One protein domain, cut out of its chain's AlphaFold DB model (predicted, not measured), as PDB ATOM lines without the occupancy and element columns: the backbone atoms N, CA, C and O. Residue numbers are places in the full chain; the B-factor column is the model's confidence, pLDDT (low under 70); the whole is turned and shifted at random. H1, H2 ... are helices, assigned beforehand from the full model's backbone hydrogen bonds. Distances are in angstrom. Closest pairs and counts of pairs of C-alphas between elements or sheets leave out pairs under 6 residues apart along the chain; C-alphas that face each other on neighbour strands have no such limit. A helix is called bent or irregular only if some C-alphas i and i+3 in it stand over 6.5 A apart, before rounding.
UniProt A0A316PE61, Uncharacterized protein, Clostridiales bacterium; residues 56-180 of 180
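Overview. This is residues 56 to 180 of the 180 residues of an uncharacterized protein of Clostridiales bacterium (UniProt A0A316PE61). The longest helix, H2, makes one side of the domain; H1 and H5 cross it, and the kinked H3 folds back from its end to form a helical hairpin with it. H4 touches no helix but is near H3 and H5, and two long stretches have no named element: residues 66 to 79, between H1 and H2, and residues 155 to 180, after H5, with His 169 one of the two residues whose C-alphas are farthest apart. The printed part has 125 residues with five named helices, H1 to H5 in order along the chain, and no named strand; the class is all helix. The whole is compact, with a radius of gyration of the C-alphas of 14.3 A, and its outline is elongated, 41 by 27 by 24 A.

Arrangement. H1, residues 56 to 65, touches the hub H2, residues 80 to 100, about perpendicular at 88 degrees; the closest C-alphas, of Ile 57 and Thr 88, are 5.0 A apart. H2 touches H1 with residues 84 to 88 alone. H1 also touches residues 115 to 119 of H3, residues 106 to 121, at a steep tilt of 63 degrees, with the C-alphas of Ile 64 and Ile 119 closest at 6.6 A. H2 and H3 form a helical hairpin, running opposite ways at a tilt of 38 degrees, only just steep; they touch closest at the C-alphas of Phe 92 and Ile 116, 6.8 A. H5, residues 146 to 154, touches H2 at a steep tilt of 65 degrees, the same way, with the C-alphas of Ser 93 and Leu 148 closest at 4.3 A. The helix packing is mostly crossed, no touching pair being at a shallow tilt. H4, residues 123 to 139, is close to H5 but not clearly touching, the C-alphas of Phe 129 and Phe 149 being closest at 7.7 A. H4 and H2 are apart. H3 is irregular: C-alphas 111 and 114 are 7.3 A apart, and it has a kink of 52 degrees near residue 113. Every O i to N i+4 pair is within hydrogen-bond range in H1, H2, H4 and H5, and 8 of 12 are in H3.

Along the chain. H1 begins at C-alpha 56, (136.297, 193.687, 147.206), and is 14.1 A long. H2 measures 30.0 A, H3 20.3 A and H4 24.4 A. H5, 12.1 A long, ends at C-alpha 154, (127.147, 168.033, 149.457).

Size, cuts and confidence. The two C-alphas farthest apart, of Lys 107 and His 169, are 41.5 A apart. The printed part has no cut. The link H1 to H2 is long, with 14 residues. Mean pLDDT of the printed part is 96.0, and no printed residue is under 70.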
ATOM      1  N   PHE A  56     136.677 194.603 148.277       96.44
ATOM      2  CA  PHE A  56     136.297 193.687 147.206       96.44
ATOM      3  C   PHE A  56     135.319 192.616 147.692       96.44
ATOM      4  O   PHE A  56     134.311 192.351 147.033       96.44
ATOM      5  N   ILE A  57     135.595 192.022 148.855       97.88
ATOM      6  CA  ILE A  57     134.735 190.988 149.440       97.88
ATOM      7  C   ILE A  57     133.401 191.589 149.874       97.88
ATOM      8  O   ILE A  57     132.343 191.083 149.500       97.88
ATOM      9  N   LYS A  58     133.448 192.695 150.619       96.50
ATOM     10  CA  LYS A  58     132.267 193.381 151.148       96.50
ATOM     11  C   LYS A  58     131.308 193.805 150.035       96.50
ATOM     12  O   LYS A  58     130.115 193.528 150.120       96.50
ATOM     13  N   GLU A  59     131.817 194.454 148.989       95.81
ATOM     14  CA  GLU A  59     130.991 194.895 147.864       95.81
ATOM     15  C   GLU A  59     130.444 193.729 147.047       95.81
ATOM     16  O   GLU A  59     129.302 193.778 146.605       95.81
ATOM     17  N   THR A  60     131.231 192.668 146.858       97.25
ATOM     18  CA  THR A  60     130.751 191.481 146.144       97.25
ATOM     19  C   THR A  60     129.622 190.801 146.902       97.25
ATOM     20  O   THR A  60     128.618 190.442 146.295       97.25
ATOM     21  N   ILE A  61     129.752 190.643 148.224       97.00
ATOM     22  CA  ILE A  61     128.676 190.095 149.058       97.00
ATOM     23  C   ILE A  61     127.431 190.971 148.947       97.00
ATOM     24  O   ILE A  61     126.343 190.438 148.761       97.00
ATOM     25  N   TYR A  62     127.588 192.297 148.994       95.94
ATOM     26  CA  TYR A  62     126.477 193.226 148.804       95.94
ATOM     27  C   TYR A  62     125.807 193.027 147.434       95.94
ATOM     28  O   TYR A  62     124.602 192.806 147.357       95.94
ATOM     29  N   ASP A  63     126.581 193.024 146.349       95.50
ATOM     30  CA  ASP A  63     126.063 192.832 144.993       95.50
ATOM     31  C   ASP A  63     125.353 191.467 144.836       95.50
ATOM     32  O   ASP A  63     124.303 191.388 144.195       95.50
ATOM     33  N   ILE A  64     125.866 190.407 145.475       96.19
ATOM     34  CA  ILE A  64     125.234 189.078 145.533       96.19
ATOM     35  C   ILE A  64     123.922 189.113 146.321       96.19
ATOM     36  O   ILE A  64     122.920 188.561 145.858       96.19
ATOM     37  N   ASP A  65     123.911 189.748 147.495       93.12
ATOM     38  CA  ASP A  65     122.754 189.773 148.392       93.12
ATOM     39  C   ASP A  65     121.571 190.540 147.800       93.12
ATOM     40  O   ASP A  65     120.423 190.122 147.976       93.12
ATOM     41  N   TYR A  66     121.856 191.612 147.063       93.38
ATOM     42  CA  TYR A  66     120.856 192.422 146.370       93.38
ATOM     43  C   TYR A  66     120.606 191.976 144.922       93.38
ATOM     44  O   TYR A  66     119.837 192.617 144.210       93.38
ATOM     45  N   GLY A  67     121.221 190.872 144.479       91.12
ATOM     46  CA  GLY A  67     120.956 190.276 143.168       91.12
ATOM     47  C   GLY A  67     121.346 191.164 141.986       91.12
ATOM     48  O   GLY A  67     120.729 191.080 140.925       91.12
ATOM     49  N   LYS A  68     122.355 192.025 142.147       94.31
ATOM     50  CA  LYS A  68     122.844 192.887 141.067       94.31
ATOM     51  C   LYS A  68     123.411 192.032 139.938       94.31
ATOM     52  O   LYS A  68     124.170 191.100 140.188       94.31
ATOM     53  N   ALA A  69     123.058 192.348 138.696       94.88
ATOM     54  CA  ALA A  69     123.591 191.653 137.530       94.88
ATOM     55  C   ALA A  69     125.098 191.931 137.359       94.88
ATOM     56  O   ALA A  69     125.532 193.082 137.411       94.88
ATOM     57  N   TRP A  70     125.886 190.878 137.161       94.75
ATOM     58  CA  TRP A  70     127.334 190.912 136.971       94.75
ATOM     59  C   TRP A  70     127.850 189.801 136.041       94.75
ATOM     60  O   TRP A  70     128.827 190.041 135.333       94.75
ATOM     61  N   TYR A  71     127.232 188.612 136.012       96.50
ATOM     62  CA  TYR A  71     127.702 187.514 135.161       96.50
ATOM     63  C   TYR A  71     127.073 187.580 133.770       96.50
ATOM     64  O   TYR A  71     125.856 187.670 133.628       96.50
ATOM     65  N   SER A  72     127.919 187.566 132.743       94.25
ATOM     66  CA  SER A  72     127.533 187.591 131.330       94.25
ATOM     67  C   SER A  72     128.705 187.127 130.462       94.25
ATOM     68  O   SER A  72     129.810 186.920 130.966       94.25
ATOM     69  N   GLU A  73     128.500 187.042 129.151       92.38
ATOM     70  CA  GLU A  73     129.557 186.796 128.158       92.38
ATOM     71  C   GLU A  73     130.753 187.765 128.266       92.38
ATOM     72  O   GLU A  73     131.888 187.377 128.007       92.38
ATOM     73  N   ASN A  74     130.527 188.999 128.732       93.50
ATOM     74  CA  ASN A  74     131.568 190.021 128.894       93.50
ATOM     75  C   ASN A  74     132.249 189.988 130.272       93.50
ATOM     76  O   ASN A  74     133.060 190.859 130.582       93.50
ATOM     77  N   PHE A  75     131.896 189.028 131.134       96.00
ATOM     78  CA  PHE A  75     132.479 188.917 132.470       96.00
ATOM     79  C   PHE A  75     133.971 188.570 132.413       96.00
ATOM     80  O   PHE A  75     134.771 189.162 133.136       96.00
ATOM     81  N   HIS A  76     134.348 187.641 131.539       92.19
ATOM     82  CA  HIS A  76     135.730 187.202 131.389       92.19
ATOM     83  C   HIS A  76     136.567 188.282 130.700       92.19
ATOM     84  O   HIS A  76     136.299 188.657 129.561       92.19
ATOM     85  N   GLY A  77     137.579 188.796 131.395       91.06
ATOM     86  CA  GLY A  77     138.359 189.958 130.971       91.06
ATOM     87  C   GLY A  77     137.773 191.304 131.407       91.06
ATOM     88  O   GLY A  77     138.307 192.343 131.022       91.06
ATOM     89  N   SER A  78     136.730 191.325 132.248       92.62
ATOM     90  CA  SER A  78     136.100 192.565 132.753       92.62
ATOM     91  C   SER A  78     136.961 193.366 133.745       92.62
ATOM     92  O   SER A  78     136.534 194.397 134.272       92.62
ATOM     93  N   GLY A  79     138.188 192.917 134.017       94.81
ATOM     94  CA  GLY A  79     139.141 193.618 134.868       94.81
ATOM     95  C   GLY A  79     138.724 193.586 136.334       94.81
ATOM     96  O   GLY A  79     138.770 192.540 136.978       94.81
ATOM     97  N   SER A  80     138.351 194.740 136.891       94.62
ATOM     98  CA  SER A  80     138.072 194.865 138.327       94.62
ATOM     99  C   SER A  80     136.899 194.000 138.785       94.62
ATOM    100  O   SER A  80     136.956 193.465 139.889       94.62
ATOM    101  N   LEU A  81     135.868 193.820 137.953       95.88
ATOM    102  CA  LEU A  81     134.689 193.033 138.309       95.88
ATOM    103  C   LEU A  81     135.028 191.547 138.495       95.88
ATOM    104  O   LEU A  81     134.741 190.993 139.558       95.88
ATOM    105  N   GLU A  82     135.672 190.926 137.503       95.88
ATOM    106  CA  GLU A  82     136.135 189.533 137.573       95.88
ATOM    107  C   GLU A  82     137.073 189.318 138.762       95.88
ATOM    108  O   GLU A  82     136.819 188.450 139.595       95.88
ATOM    109  N   LEU A  83     138.080 190.185 138.933       96.00
ATOM    110  CA  LEU A  83     139.023 190.101 140.054       96.00
ATOM    111  C   LEU A  83     138.322 190.148 141.417       96.00
ATOM    112  O   LEU A  83     138.699 189.425 142.342       96.00
ATOM    113  N   ARG A  84     137.308 191.005 141.558       96.69
ATOM    114  CA  ARG A  84     136.557 191.175 142.803       96.69
ATOM    115  C   ARG A  84     135.722 189.933 143.134       96.69
ATOM    116  O   ARG A  84     135.747 189.458 144.276       96.69
ATOM    117  N   ILE A  85     135.038 189.382 142.130       97.69
ATOM    118  CA  ILE A  85     134.231 188.160 142.245       97.69
ATOM    119  C   ILE A  85     135.128 186.959 142.556       97.69
ATOM    120  O   ILE A  85     134.916 186.278 143.563       97.69
ATOM    121  N   ASP A  86     136.183 186.747 141.772       97.50
ATOM    122  CA  ASP A  86     137.103 185.621 141.932       97.50
ATOM    123  C   ASP A  86     137.819 185.648 143.279       97.50
ATOM    124  O   ASP A  86     137.947 184.611 143.939       97.50
ATOM    125  N   LYS A  87     138.244 186.832 143.740       97.88
ATOM    126  CA  LYS A  87     138.830 186.999 145.076       97.88
ATOM    127  C   LYS A  87     137.844 186.573 146.162       97.88
ATOM    128  O   LYS A  87     138.223 185.839 147.076       97.88
ATOM    129  N   THR A  88     136.588 186.995 146.051       98.44
ATOM    130  CA  THR A  88     135.539 186.670 147.025       98.44
ATOM    131  C   THR A  88     135.250 185.173 147.055       98.44
ATOM    132  O   THR A  88     135.307 184.546 148.114       98.44
ATOM    133  N   LEU A  89     135.021 184.558 145.894       98.62
ATOM    134  CA  LEU A  89     134.732 183.125 145.786       98.62
ATOM    135  C   LEU A  89     135.931 182.266 146.218       98.62
ATOM    136  O   LEU A  89     135.754 181.258 146.909       98.62
ATOM    137  N   SER A  90     137.158 182.696 145.908       98.38
ATOM    138  CA  SER A  90     138.390 182.066 146.405       98.38
ATOM    139  C   SER A  90     138.477 182.121 147.925       98.38
ATOM    140  O   SER A  90     138.828 181.129 148.567       98.38
ATOM    141  N   TYR A  91     138.117 183.260 148.513       98.56
ATOM    142  CA  TYR A  91     138.146 183.449 149.953       98.56
ATOM    143  C   TYR A  91     137.147 182.533 150.679       98.56
ATOM    144  O   TYR A  91     137.511 181.833 151.626       98.56
ATOM    145  N   PHE A  92     135.913 182.423 150.181       98.56
ATOM    146  CA  PHE A  92     134.932 181.490 150.745       98.56
ATOM    147  C   PHE A  92     135.256 180.016 150.452       98.56
ATOM    148  O   PHE A  92     134.989 179.146 151.288       98.56
ATOM    149  N   SER A  93     135.905 179.716 149.323       98.62
ATOM    150  CA  SER A  93     136.489 178.393 149.063       98.62
ATOM    151  C   SER A  93     137.562 178.052 150.097       98.62
ATOM    152  O   SER A  93     137.571 176.942 150.629       98.62
ATOM    153  N   TYR A  94     138.404 179.012 150.477       98.25
ATOM    154  CA  TYR A  94     139.383 178.817 151.542       98.25
ATOM    155  C   TYR A  94     138.727 178.541 152.904       98.25
ATOM    156  O   TYR A  94     139.117 177.598 153.591       98.25
ATOM    157  N   ILE A  95     137.664 179.257 153.274       98.31
ATOM    158  CA  ILE A  95     136.905 178.959 154.503       98.31
ATOM    159  C   ILE A  95     136.335 177.527 154.465       98.31
ATOM    160  O   ILE A  95     136.467 176.763 155.430       98.31
ATOM    161  N   CYS A  96     135.770 177.108 153.329       98.31
ATOM    162  CA  CYS A  96     135.282 175.739 153.139       98.31
ATOM    163  C   CYS A  96     136.412 174.695 153.207       98.31
ATOM    164  O   CYS A  96     136.212 173.591 153.724       98.31
ATOM    165  N   TYR A  97     137.614 175.032 152.730       98.00
ATOM    166  CA  TYR A  97     138.806 174.199 152.867       98.00
ATOM    167  C   TYR A  97     139.170 173.982 154.336       98.00
ATOM    168  O   TYR A  97     139.288 172.834 154.769       98.00
ATOM    169  N   LEU A  98     139.275 175.060 155.120       96.75
ATOM    170  CA  LEU A  98     139.571 174.989 156.556       96.75
ATOM    171  C   LEU A  98     138.568 174.095 157.285       96.75
ATOM    172  O   LEU A  98     138.941 173.277 158.134       96.75
ATOM    173  N   LYS A  99     137.290 174.207 156.903       96.56
ATOM    174  CA  LYS A  99     136.225 173.362 157.430       96.56
ATOM    175  C   LYS A  99     136.427 171.889 157.084       96.56
ATOM    176  O   LYS A  99     136.333 171.025 157.961       96.56
ATOM    177  N   LYS A 100     136.721 171.587 155.817       96.25
ATOM    178  CA  LYS A 100     136.962 170.216 155.344       96.25
ATOM    179  C   LYS A 100     138.171 169.579 156.035       96.25
ATOM    180  O   LYS A 100     138.109 168.398 156.366       96.25
ATOM    181  N   GLN A 101     139.213 170.361 156.316       95.81
ATOM    182  CA  GLN A 101     140.408 169.911 157.041       95.81
ATOM    183  C   GLN A 101     140.225 169.823 158.563       95.81
ATOM    184  O   GLN A 101     141.159 169.451 159.269       95.81
ATOM    185  N   LYS A 102     139.032 170.141 159.089       93.56
ATOM    186  CA  LYS A 102     138.728 170.158 160.531       93.56
ATOM    187  C   LYS A 102     139.617 171.121 161.337       93.56
ATOM    188  O   LYS A 102     139.747 170.954 162.547       93.56
ATOM    189  N   ILE A 103     140.192 172.136 160.681       92.00
ATOM    190  CA  ILE A 103     140.929 173.225 161.343       92.00
ATOM    191  C   ILE A 103     139.944 174.082 162.146       92.00
ATOM    192  O   ILE A 103     140.203 174.420 163.299       92.00
ATOM    193  N   ILE A 104     138.779 174.352 161.552       93.25
ATOM    194  CA  ILE A 104     137.634 174.987 162.208       93.25
ATOM    195  C   ILE A 104     136.519 173.949 162.408       93.25
ATOM    196  O   ILE A 104     136.291 173.069 161.565       93.25
ATOM    197  N   THR A 105     135.835 173.997 163.552       92.12
ATOM    198  CA  THR A 105     134.755 173.058 163.885       92.12
ATOM    199  C   THR A 105     133.438 173.499 163.243       92.12
ATOM    200  O   THR A 105     133.419 174.322 162.334       92.12
ATOM    201  N   ASN A 106     132.312 172.858 163.576       94.12
ATOM    202  CA  ASN A 106     131.005 173.330 163.095       94.12
ATOM    203  C   ASN A 106     130.647 174.679 163.726       94.12
ATOM    204  O   ASN A 106     130.158 175.547 163.020       94.12
ATOM    205  N   LYS A 107     130.975 174.868 165.013       92.88
ATOM    206  CA  LYS A 107     130.629 176.082 165.760       92.88
ATOM    207  C   LYS A 107     131.265 177.325 165.151       92.88
ATOM    208  O   LYS A 107     130.588 178.323 164.972       92.88
ATOM    209  N   GLU A 108     132.552 177.263 164.809       94.19
ATOM    210  CA  GLU A 108     133.206 178.405 164.170       94.19
ATOM    211  C   GLU A 108     132.785 178.573 162.703       94.19
ATOM    212  O   GLU A 108     132.782 179.678 162.180       94.19
ATOM    213  N   PHE A 109     132.408 177.491 162.020       96.12
ATOM    214  CA  PHE A 109     131.940 177.579 160.637       96.12
ATOM    215  C   PHE A 109     130.551 178.219 160.514       96.12
ATOM    216  O   PHE A 109     130.243 178.802 159.476       96.12
ATOM    217  N   ASP A 110     129.728 178.151 161.565       95.69
ATOM    218  CA  ASP A 110     128.396 178.761 161.577       95.69
ATOM    219  C   ASP A 110     128.442 180.288 161.364       95.69
ATOM    220  O   ASP A 110     127.509 180.823 160.766       95.69
ATOM    221  N   PHE A 111     129.544 180.968 161.718       95.44
ATOM    222  CA  PHE A 111     129.751 182.398 161.432       95.44
ATOM    223  C   PHE A 111     129.761 182.746 159.939       95.44
ATOM    224  O   PHE A 111     129.473 183.882 159.590       95.44
ATOM    225  N   PHE A 112     130.091 181.788 159.068       97.50
ATOM    226  CA  PHE A 112     130.222 182.006 157.620       97.50
ATOM    227  C   PHE A 112     129.126 181.310 156.816       97.50
ATOM    228  O   PHE A 112     129.032 181.457 155.597       97.50
ATOM    229  N   LYS A 113     128.324 180.471 157.479       96.19
ATOM    230  CA  LYS A 113     127.369 179.582 156.818       96.19
ATOM    231  C   LYS A 113     126.277 180.358 156.090       96.19
ATOM    232  O   LYS A 113     125.814 179.897 155.047       96.19
ATOM    233  N   TYR A 114     125.880 181.506 156.638       95.62
ATOM    234  CA  TYR A 114     124.919 182.402 156.009       95.62
ATOM    235  C   TYR A 114     125.463 182.917 154.673       95.62
ATOM    236  O   TYR A 114     124.871 182.628 153.635       95.62
ATOM    237  N   GLU A 115     126.623 183.573 154.676       97.38
ATOM    238  CA  GLU A 115     127.246 184.137 153.477       97.38
ATOM    239  C   GLU A 115     127.534 183.051 152.432       97.38
ATOM    240  O   GLU A 115     127.198 183.217 151.264       97.38
ATOM    241  N   ILE A 116     128.061 181.891 152.843       98.25
ATOM    242  CA  ILE A 116     128.309 180.756 151.938       98.25
ATOM    243  C   ILE A 116     127.016 180.298 151.259       98.25
ATOM    244  O   ILE A 116     127.012 180.035 150.056       98.25
ATOM    245  N   LYS A 117     125.920 180.187 152.018       96.75
ATOM    246  CA  LYS A 117     124.629 179.789 151.459       96.75
ATOM    247  C   LYS A 117     124.100 180.851 150.496       96.75
ATOM    248  O   LYS A 117     123.705 180.500 149.395       96.75
ATOM    249  N   ARG A 118     124.150 182.132 150.866       96.62
ATOM    250  CA  ARG A 118     123.712 183.247 150.008       96.62
ATOM    251  C   ARG A 118     124.487 183.310 148.695       96.62
ATOM    252  O   ARG A 118     123.879 183.479 147.644       96.62
ATOM    253  N   ILE A 119     125.802 183.105 148.751       98.12
ATOM    254  CA  ILE A 119     126.666 183.017 147.571       98.12
ATOM    255  C   ILE A 119     126.241 181.850 146.677       98.12
ATOM    256  O   ILE A 119     126.070 182.035 145.480       98.12
ATOM    257  N   LEU A 120     126.049 180.655 147.240       98.06
ATOM    258  CA  LEU A 120     125.731 179.456 146.457       98.06
ATOM    259  C   LEU A 120     124.282 179.400 145.957       98.06
ATOM    260  O   LEU A 120     124.029 178.762 144.940       98.06
ATOM    261  N   ASP A 121     123.346 180.059 146.639       96.00
ATOM    262  CA  ASP A 121     121.943 180.179 146.220       96.00
ATOM    263  C   ASP A 121     121.756 181.262 145.133       96.00
ATOM    264  O   ASP A 121     120.690 181.361 144.527       96.00
ATOM    265  N   ASN A 122     122.771 182.092 144.863       97.69
ATOM    266  CA  ASN A 122     122.695 183.135 143.843       97.69
ATOM    267  C   ASN A 122     122.800 182.541 142.427       97.69
ATOM    268  O   ASN A 122     123.795 181.901 142.082       97.69
ATOM    269  N   ALA A 123     121.802 182.812 141.581       96.56
ATOM    270  CA  ALA A 123     121.709 182.252 140.231       96.56
ATOM    271  C   ALA A 123     122.938 182.544 139.353       96.56
ATOM    272  O   ALA A 123     123.400 181.662 138.639       96.56
ATOM    273  N   GLN A 124     123.518 183.744 139.448       97.44
ATOM    274  CA  GLN A 124     124.685 184.128 138.647       97.44
ATOM    275  C   GLN A 124     125.964 183.433 139.121       97.44
ATOM    276  O   GLN A 124     126.810 183.076 138.308       97.44
ATOM    277  N   VAL A 125     126.095 183.179 140.429       98.12
ATOM    278  CA  VAL A 125     127.190 182.348 140.958       98.12
ATOM    279  C   VAL A 125     127.038 180.908 140.476       98.12
ATOM    280  O   VAL A 125     128.032 180.291 140.095       98.12
ATOM    281  N   GLN A 126     125.815 180.369 140.461       97.81
ATOM    282  CA  GLN A 126     125.569 179.030 139.922       97.81
ATOM    283  C   GLN A 126     125.875 178.953 138.423       97.81
ATOM    284  O   GLN A 126     126.517 177.999 137.999       97.81
ATOM    285  N   ASP A 127     125.481 179.953 137.638       97.88
ATOM    286  CA  ASP A 127     125.785 180.021 136.207       97.88
ATOM    287  C   ASP A 127     127.298 180.138 135.945       97.88
ATOM    288  O   ASP A 127     127.874 179.424 135.120       97.88
ATOM    289  N   TYR A 128     128.001 180.942 136.745       98.06
ATOM    290  CA  TYR A 128     129.458 181.021 136.677       98.06
ATOM    291  C   TYR A 128     130.124 179.687 137.037       98.06
ATOM    292  O   TYR A 128     131.020 179.205 136.337       98.06
ATOM    293  N   PHE A 129     129.654 179.033 138.099       98.31
ATOM    294  CA  PHE A 129     130.138 177.711 138.490       98.31
ATOM    295  C   PHE A 129     129.847 176.653 137.431       98.31
ATOM    296  O   PHE A 129     130.690 175.783 137.235       98.31
ATOM    297  N   TYR A 130     128.705 176.727 136.747       98.25
ATOM    298  CA  TYR A 130     128.343 175.833 135.649       98.25
ATOM    299  C   TYR A 130     129.373 175.930 134.517       98.25
ATOM    300  O   TYR A 130     129.985 174.924 134.146       98.25
ATOM    301  N   ASN A 131     129.653 177.154 134.063       97.69
ATOM    302  CA  ASN A 131     130.658 177.439 133.040       97.69
ATOM    303  C   ASN A 131     132.038 176.895 133.437       97.69
ATOM    304  O   ASN A 131     132.647 176.106 132.710       97.69
ATOM    305  N   LEU A 132     132.514 177.255 134.634       97.38
ATOM    306  CA  LEU A 132     133.813 176.809 135.136       97.38
ATOM    307  C   LEU A 132     133.890 175.293 135.358       97.38
ATOM    308  O   LEU A 132     134.956 174.705 135.165       97.38
ATOM    309  N   TYR A 133     132.801 174.649 135.784       97.75
ATOM    310  CA  TYR A 133     132.748 173.211 136.048       97.75
ATOM    311  C   TYR A 133     132.939 172.423 134.758       97.75
ATOM    312  O   TYR A 133     133.815 171.556 134.687       97.75
ATOM    313  N   HIS A 134     132.174 172.758 133.720       97.69
ATOM    314  CA  HIS A 134     132.274 172.073 132.435       97.69
ATOM    315  C   HIS A 134     133.579 172.393 131.711       97.69
ATOM    316  O   HIS A 134     134.201 171.481 131.165       97.69
ATOM    317  N   PHE A 135     134.064 173.635 131.800       96.81
ATOM    318  CA  PHE A 135     135.395 174.002 131.312       96.81
ATOM    319  C   PHE A 135     136.492 173.170 131.989       96.81
ATOM    320  O   PHE A 135     137.305 172.535 131.317       96.81
ATOM    321  N   SER A 136     136.469 173.090 133.322       96.94
ATOM    322  CA  SER A 136     137.447 172.312 134.092       96.94
ATOM    323  C   SER A 136     137.447 170.834 133.691       96.94
ATOM    324  O   SER A 136     138.511 170.241 133.515       96.94
ATOM    325  N   ASN A 137     136.260 170.250 133.485       96.50
ATOM    326  CA  ASN A 137     136.115 168.860 133.048       96.50
ATOM    327  C   ASN A 137     136.651 168.634 131.627       96.50
ATOM    328  O   ASN A 137     137.355 167.653 131.401       96.50
ATOM    329  N   LYS A 138     136.354 169.532 130.677       96.69
ATOM    330  CA  LYS A 138     136.835 169.437 129.286       96.69
ATOM    331  C   LYS A 138     138.354 169.454 129.198       96.69
ATOM    332  O   LYS A 138     138.933 168.660 128.463       96.69
ATOM    333  N   PHE A 139     138.988 170.364 129.934       96.56
ATOM    334  CA  PHE A 139     140.438 170.558 129.892       96.56
ATOM    335  C   PHE A 139     141.198 169.713 130.922       96.56
ATOM    336  O   PHE A 139     142.421 169.797 130.988       96.56
ATOM    337  N   ASN A 140     140.499 168.880 131.702       95.69
ATOM    338  CA  ASN A 140     141.074 168.050 132.762       95.69
ATOM    339  C   ASN A 140     141.924 168.857 133.765       95.69
ATOM    340  O   ASN A 140     143.024 168.454 134.152       95.69
ATOM    341  N   VAL A 141     141.410 170.017 134.183       95.94
ATOM    342  CA  VAL A 141     142.048 170.888 135.179       95.94
ATOM    343  C   VAL A 141     141.229 170.938 136.472       95.94
ATOM    344  O   VAL A 141     140.013 170.744 136.450       95.94
ATOM    345  N   PRO A 142     141.859 171.188 137.634       94.25
ATOM    346  CA  PRO A 142     141.122 171.356 138.878       94.25
ATOM    347  C   PRO A 142     140.187 172.571 138.839       94.25
ATOM    348  O   PRO A 142     140.591 173.663 138.451       94.25
ATOM    349  N   PHE A 143     138.963 172.399 139.338       95.38
ATOM    350  CA  PHE A 143     138.017 173.500 139.517       95.38
ATOM    351  C   PHE A 143     138.541 174.525 140.534       95.38
ATOM    352  O   PHE A 143     138.878 174.163 141.665       95.38
ATOM    353  N   THR A 144     138.570 175.804 140.154       94.12
ATOM    354  CA  THR A 144     139.253 176.862 140.918       94.12
ATOM    355  C   THR A 144     138.662 177.076 142.327       94.12
ATOM    356  O   THR A 144     139.390 177.104 143.320       94.12
ATOM    357  N   PHE A 145     137.329 177.061 142.481       97.88
ATOM    358  CA  PHE A 145     136.647 177.229 143.781       97.88
ATOM    359  C   PHE A 145     136.250 175.892 144.426       97.88
ATOM    360  O   PHE A 145     135.166 175.750 144.999       97.88
ATOM    361  N   LYS A 146     137.125 174.882 144.313       97.94
ATOM    362  CA  LYS A 146     136.847 173.466 144.626       97.94
ATOM    363  C   LYS A 146     136.049 173.242 145.905       97.94
ATOM    364  O   LYS A 146     135.079 172.490 145.899       97.94
ATOM    365  N   TYR A 147     136.469 173.841 147.013       98.50
ATOM    366  CA  TYR A 147     135.900 173.531 148.323       98.50
ATOM    367  C   TYR A 147     134.548 174.206 148.552       98.50
ATOM    368  O   TYR A 147     133.688 173.607 149.198       98.50
ATOM    369  N   LEU A 148     134.341 175.394 147.980       98.62
ATOM    370  CA  LEU A 148     133.039 176.059 147.973       98.62
ATOM    371  C   LEU A 148     132.033 175.271 147.120       98.62
ATOM    372  O   LEU A 148     130.932 174.965 147.577       98.62
ATOM    373  N   PHE A 149     132.450 174.838 145.927       98.38
ATOM    374  CA  PHE A 149     131.642 173.973 145.067       98.38
ATOM    375  C   PHE A 149     131.316 172.625 145.724       98.38
ATOM    376  O   PHE A 149     130.160 172.207 145.757       98.38
ATOM    377  N   GLU A 150     132.307 171.947 146.311       98.00
ATOM    378  CA  GLU A 150     132.072 170.695 147.035       98.00
ATOM    379  C   GLU A 150     131.089 170.876 148.199       98.00
ATOM    380  O   GLU A 150     130.280 169.980 148.451       98.00
ATOM    381  N   TYR A 151     131.150 172.007 148.912       98.19
ATOM    382  CA  TYR A 151     130.181 172.325 149.957       98.19
ATOM    383  C   TYR A 151     128.766 172.436 149.376       98.19
ATOM    384  O   TYR A 151     127.858 171.776 149.885       98.19
ATOM    385  N   GLY A 152     128.581 173.185 148.284       97.69
ATOM    386  CA  GLY A 152     127.288 173.301 147.601       97.69
ATOM    387  C   GLY A 152     126.749 171.956 147.118       97.69
ATOM    388  O   GLY A 152     125.607 171.598 147.412       97.69
ATOM    389  N   LYS A 153     127.605 171.138 146.493       97.25
ATOM    390  CA  LYS A 153     127.252 169.795 146.015       97.25
ATOM    391  C   LYS A 153     126.796 168.877 147.152       97.25
ATOM    392  O   LYS A 153     125.777 168.204 147.027       97.25
ATOM    393  N   ARG A 154     127.517 168.852 148.281       96.94
ATOM    394  CA  ARG A 154     127.147 168.033 149.457       96.94
ATOM    395  C   ARG A 154     125.818 168.459 150.075       96.94
ATOM    396  O   ARG A 154     125.096 167.609 150.587       96.94
ATOM    397  N   ASN A 155     125.505 169.752 150.020       96.25
ATOM    398  CA  ASN A 155     124.257 170.317 150.530       96.25
ATOM    399  C   ASN A 155     123.137 170.367 149.474       96.25
ATOM    400  O   ASN A 155     122.084 170.926 149.760       96.25
ATOM    401  N   LYS A 156     123.337 169.759 148.291       96.50
ATOM    402  CA  LYS A 156     122.356 169.691 147.193       96.50
ATOM    403  C   LYS A 156     121.837 171.071 146.748       96.50
ATOM    404  O   LYS A 156     120.646 171.230 146.515       96.50
ATOM    405  N   LEU A 157     122.732 172.058 146.655       96.25
ATOM    406  CA  LEU A 157     122.383 173.423 146.226       96.25
ATOM    407  C   LEU A 157     122.353 173.605 144.701       96.25
ATOM    408  O   LEU A 157     121.870 174.623 144.222       96.25
ATOM    409  N   PHE A 158     122.864 172.629 143.951       96.69
ATOM    410  CA  PHE A 158     122.820 172.611 142.491       96.69
ATOM    411  C   PHE A 158     121.751 171.625 142.032       96.69
ATOM    412  O   PHE A 158     121.652 170.523 142.588       96.69
ATOM    413  N   ASP A 159     120.970 172.019 141.031       95.88
ATOM    414  CA  ASP A 159     119.991 171.138 140.408       95.88
ATOM    415  C   ASP A 159     120.673 170.055 139.543       95.88
ATOM    416  O   ASP A 159     121.901 169.966 139.439       95.88
ATOM    417  N   SER A 160     119.875 169.162 138.955       95.62
ATOM    418  CA  SER A 160     120.397 168.123 138.062       95.62
ATOM    419  C   SER A 160     120.909 168.675 136.731       95.62
ATOM    420  O   SER A 160     121.819 168.082 136.150       95.62
ATOM    421  N   ASP A 161     120.341 169.785 136.257       97.12
ATOM    422  CA  ASP A 161     120.702 170.418 134.987       97.12
ATOM    423  C   ASP A 161     122.101 171.040 135.045       97.12
ATOM    424  O   ASP A 161     122.818 171.005 134.045       97.12
ATOM    425  N   PHE A 162     122.548 171.496 136.218       97.75
ATOM    426  CA  PHE A 162     123.911 171.977 136.447       97.75
ATOM    427  C   PHE A 162     124.971 170.986 135.935       97.75
ATOM    428  O   PHE A 162     126.003 171.364 135.379       97.75
ATOM    429  N   PHE A 163     124.738 169.688 136.134       97.00
ATOM    430  CA  PHE A 163     125.706 168.644 135.795       97.00
ATOM    431  C   PHE A 163     125.598 168.157 134.343       97.00
ATOM    432  O   PHE A 163     126.451 167.384 133.906       97.00
ATOM    433  N   ASP A 164     124.604 168.619 133.584       96.81
ATOM    434  CA  ASP A 164     124.484 168.363 132.150       96.81
ATOM    435  C   ASP A 164     125.042 169.545 131.354       96.81
ATOM    436  O   ASP A 164     124.470 170.628 131.348       96.81
ATOM    437  N   LYS A 165     126.126 169.310 130.611       95.31
ATOM    438  CA  LYS A 165     126.809 170.320 129.784       95.31
ATOM    439  C   LYS A 165     125.936 170.969 128.701       95.31
ATOM    440  O   LYS A 165     126.350 171.959 128.108       95.31
ATOM    441  N   THR A 166     124.791 170.374 128.368       95.56
ATOM    442  CA  THR A 166     123.863 170.852 127.330       95.56
ATOM    443  C   THR A 166     122.607 171.504 127.903       95.56
ATOM    444  O   THR A 166     121.732 171.926 127.144       95.56
ATOM    445  N   SER A 167     122.490 171.600 129.232       96.12
ATOM    446  CA  SER A 167     121.284 172.119 129.881       96.12
ATOM    447  C   SER A 167     121.019 173.590 129.574       96.12
ATOM    448  O   SER A 167     119.856 173.985 129.536       96.12
ATOM    449  N   TYR A 168     122.051 174.364 129.228       94.81
ATOM    450  CA  TYR A 168     121.916 175.757 128.786       94.81
ATOM    451  C   TYR A 168     120.998 175.947 127.560       94.81
ATOM    452  O   TYR A 168     120.493 177.040 127.328       94.81
ATOM    453  N   HIS A 169     120.722 174.895 126.776       94.62
ATOM    454  CA  HIS A 169     119.748 174.962 125.677       94.62
ATOM    455  C   HIS A 169     118.282 174.956 126.135       94.62
ATOM    456  O   HIS A 169     117.398 175.291 125.349       94.62
ATOM    457  N   ARG A 170     118.004 174.514 127.365       95.56
ATOM    458  CA  ARG A 170     116.639 174.266 127.869       95.56
ATOM    459  C   ARG A 170     116.341 174.919 129.217       95.56
ATOM    460  O   ARG A 170     115.174 175.139 129.525       95.56
ATOM    461  N   ASN A 171     117.364 175.218 130.009       94.19
ATOM    462  CA  ASN A 171     117.249 175.847 131.315       94.19
ATOM    463  C   ASN A 171     117.873 177.244 131.248       94.19
ATOM    464  O   ASN A 171     119.086 177.381 131.125       94.19
ATOM    465  N   SER A 172     117.034 178.278 131.346       94.06
ATOM    466  CA  SER A 172     117.442 179.686 131.248       94.06
ATOM    467  C   SER A 172     118.311 180.173 132.411       94.06
ATOM    468  O   SER A 172     118.750 181.318 132.402       94.06
ATOM    469  N   GLN A 173     118.514 179.351 133.443       94.94
ATOM    470  CA  GLN A 173     119.448 179.655 134.522       94.94
ATOM    471  C   GLN A 173     120.910 179.525 134.076       94.94
ATOM    472  O   GLN A 173     121.766 180.219 134.621       94.94
ATOM    473  N   TYR A 174     121.194 178.636 133.122       97.06
ATOM    474  CA  TYR A 174     122.552 178.315 132.695       97.06
ATOM    475  C   TYR A 174     122.824 178.856 131.298       97.06
ATOM    476  O   TYR A 174     122.041 178.647 130.373       97.06
ATOM    477  N   HIS A 175     123.974 179.499 131.134       96.06
ATOM    478  CA  HIS A 175     124.450 180.048 129.871       96.06
ATOM    479  C   HIS A 175     125.803 179.437 129.509       96.06
ATOM    480  O   HIS A 175     126.552 178.975 130.370       96.06
ATOM    481  N   GLN A 176     126.143 179.448 128.223       94.31
ATOM    482  CA  GLN A 176     127.481 179.097 127.754       94.31
ATOM    483  C   GLN A 176     128.262 180.385 127.469       94.31
ATOM    484  O   GLN A 176     128.337 180.843 126.333       94.31
ATOM    485  N   ASN A 177     128.830 180.978 128.518       91.88
ATOM    486  CA  ASN A 177     129.626 182.206 128.439       91.88
ATOM    487  C   ASN A 177     131.109 181.925 128.138       91.88
ATOM    488  O   ASN A 177     131.834 182.827 127.728       91.88
ATOM    489  N   ILE A 178     131.570 180.679 128.317       90.19
ATOM    490  CA  ILE A 178     132.906 180.225 127.896       90.19
ATOM    491  C   ILE A 178     132.832 178.926 127.103       90.19
ATOM    492  O   ILE A 178     131.901 178.136 127.238       90.19
ATOM    493  N   ASN A 179     133.849 178.683 126.278       86.69
ATOM    494  CA  ASN A 179     133.904 177.494 125.437       86.69
ATOM    495  C   ASN A 179     134.250 176.243 126.261       86.69
ATOM    496  O   ASN A 179     135.418 175.987 126.572       86.69
ATOM    497  N   PHE A 180     133.235 175.426 126.529       85.50
ATOM    498  CA  PHE A 180     133.351 174.055 127.016       85.50
ATOM    499  C   PHE A 180     132.482 173.107 126.184       85.50
ATOM    500  O   PHE A 180     131.411 173.530 125.709       85.50
TER     501      PHE A 180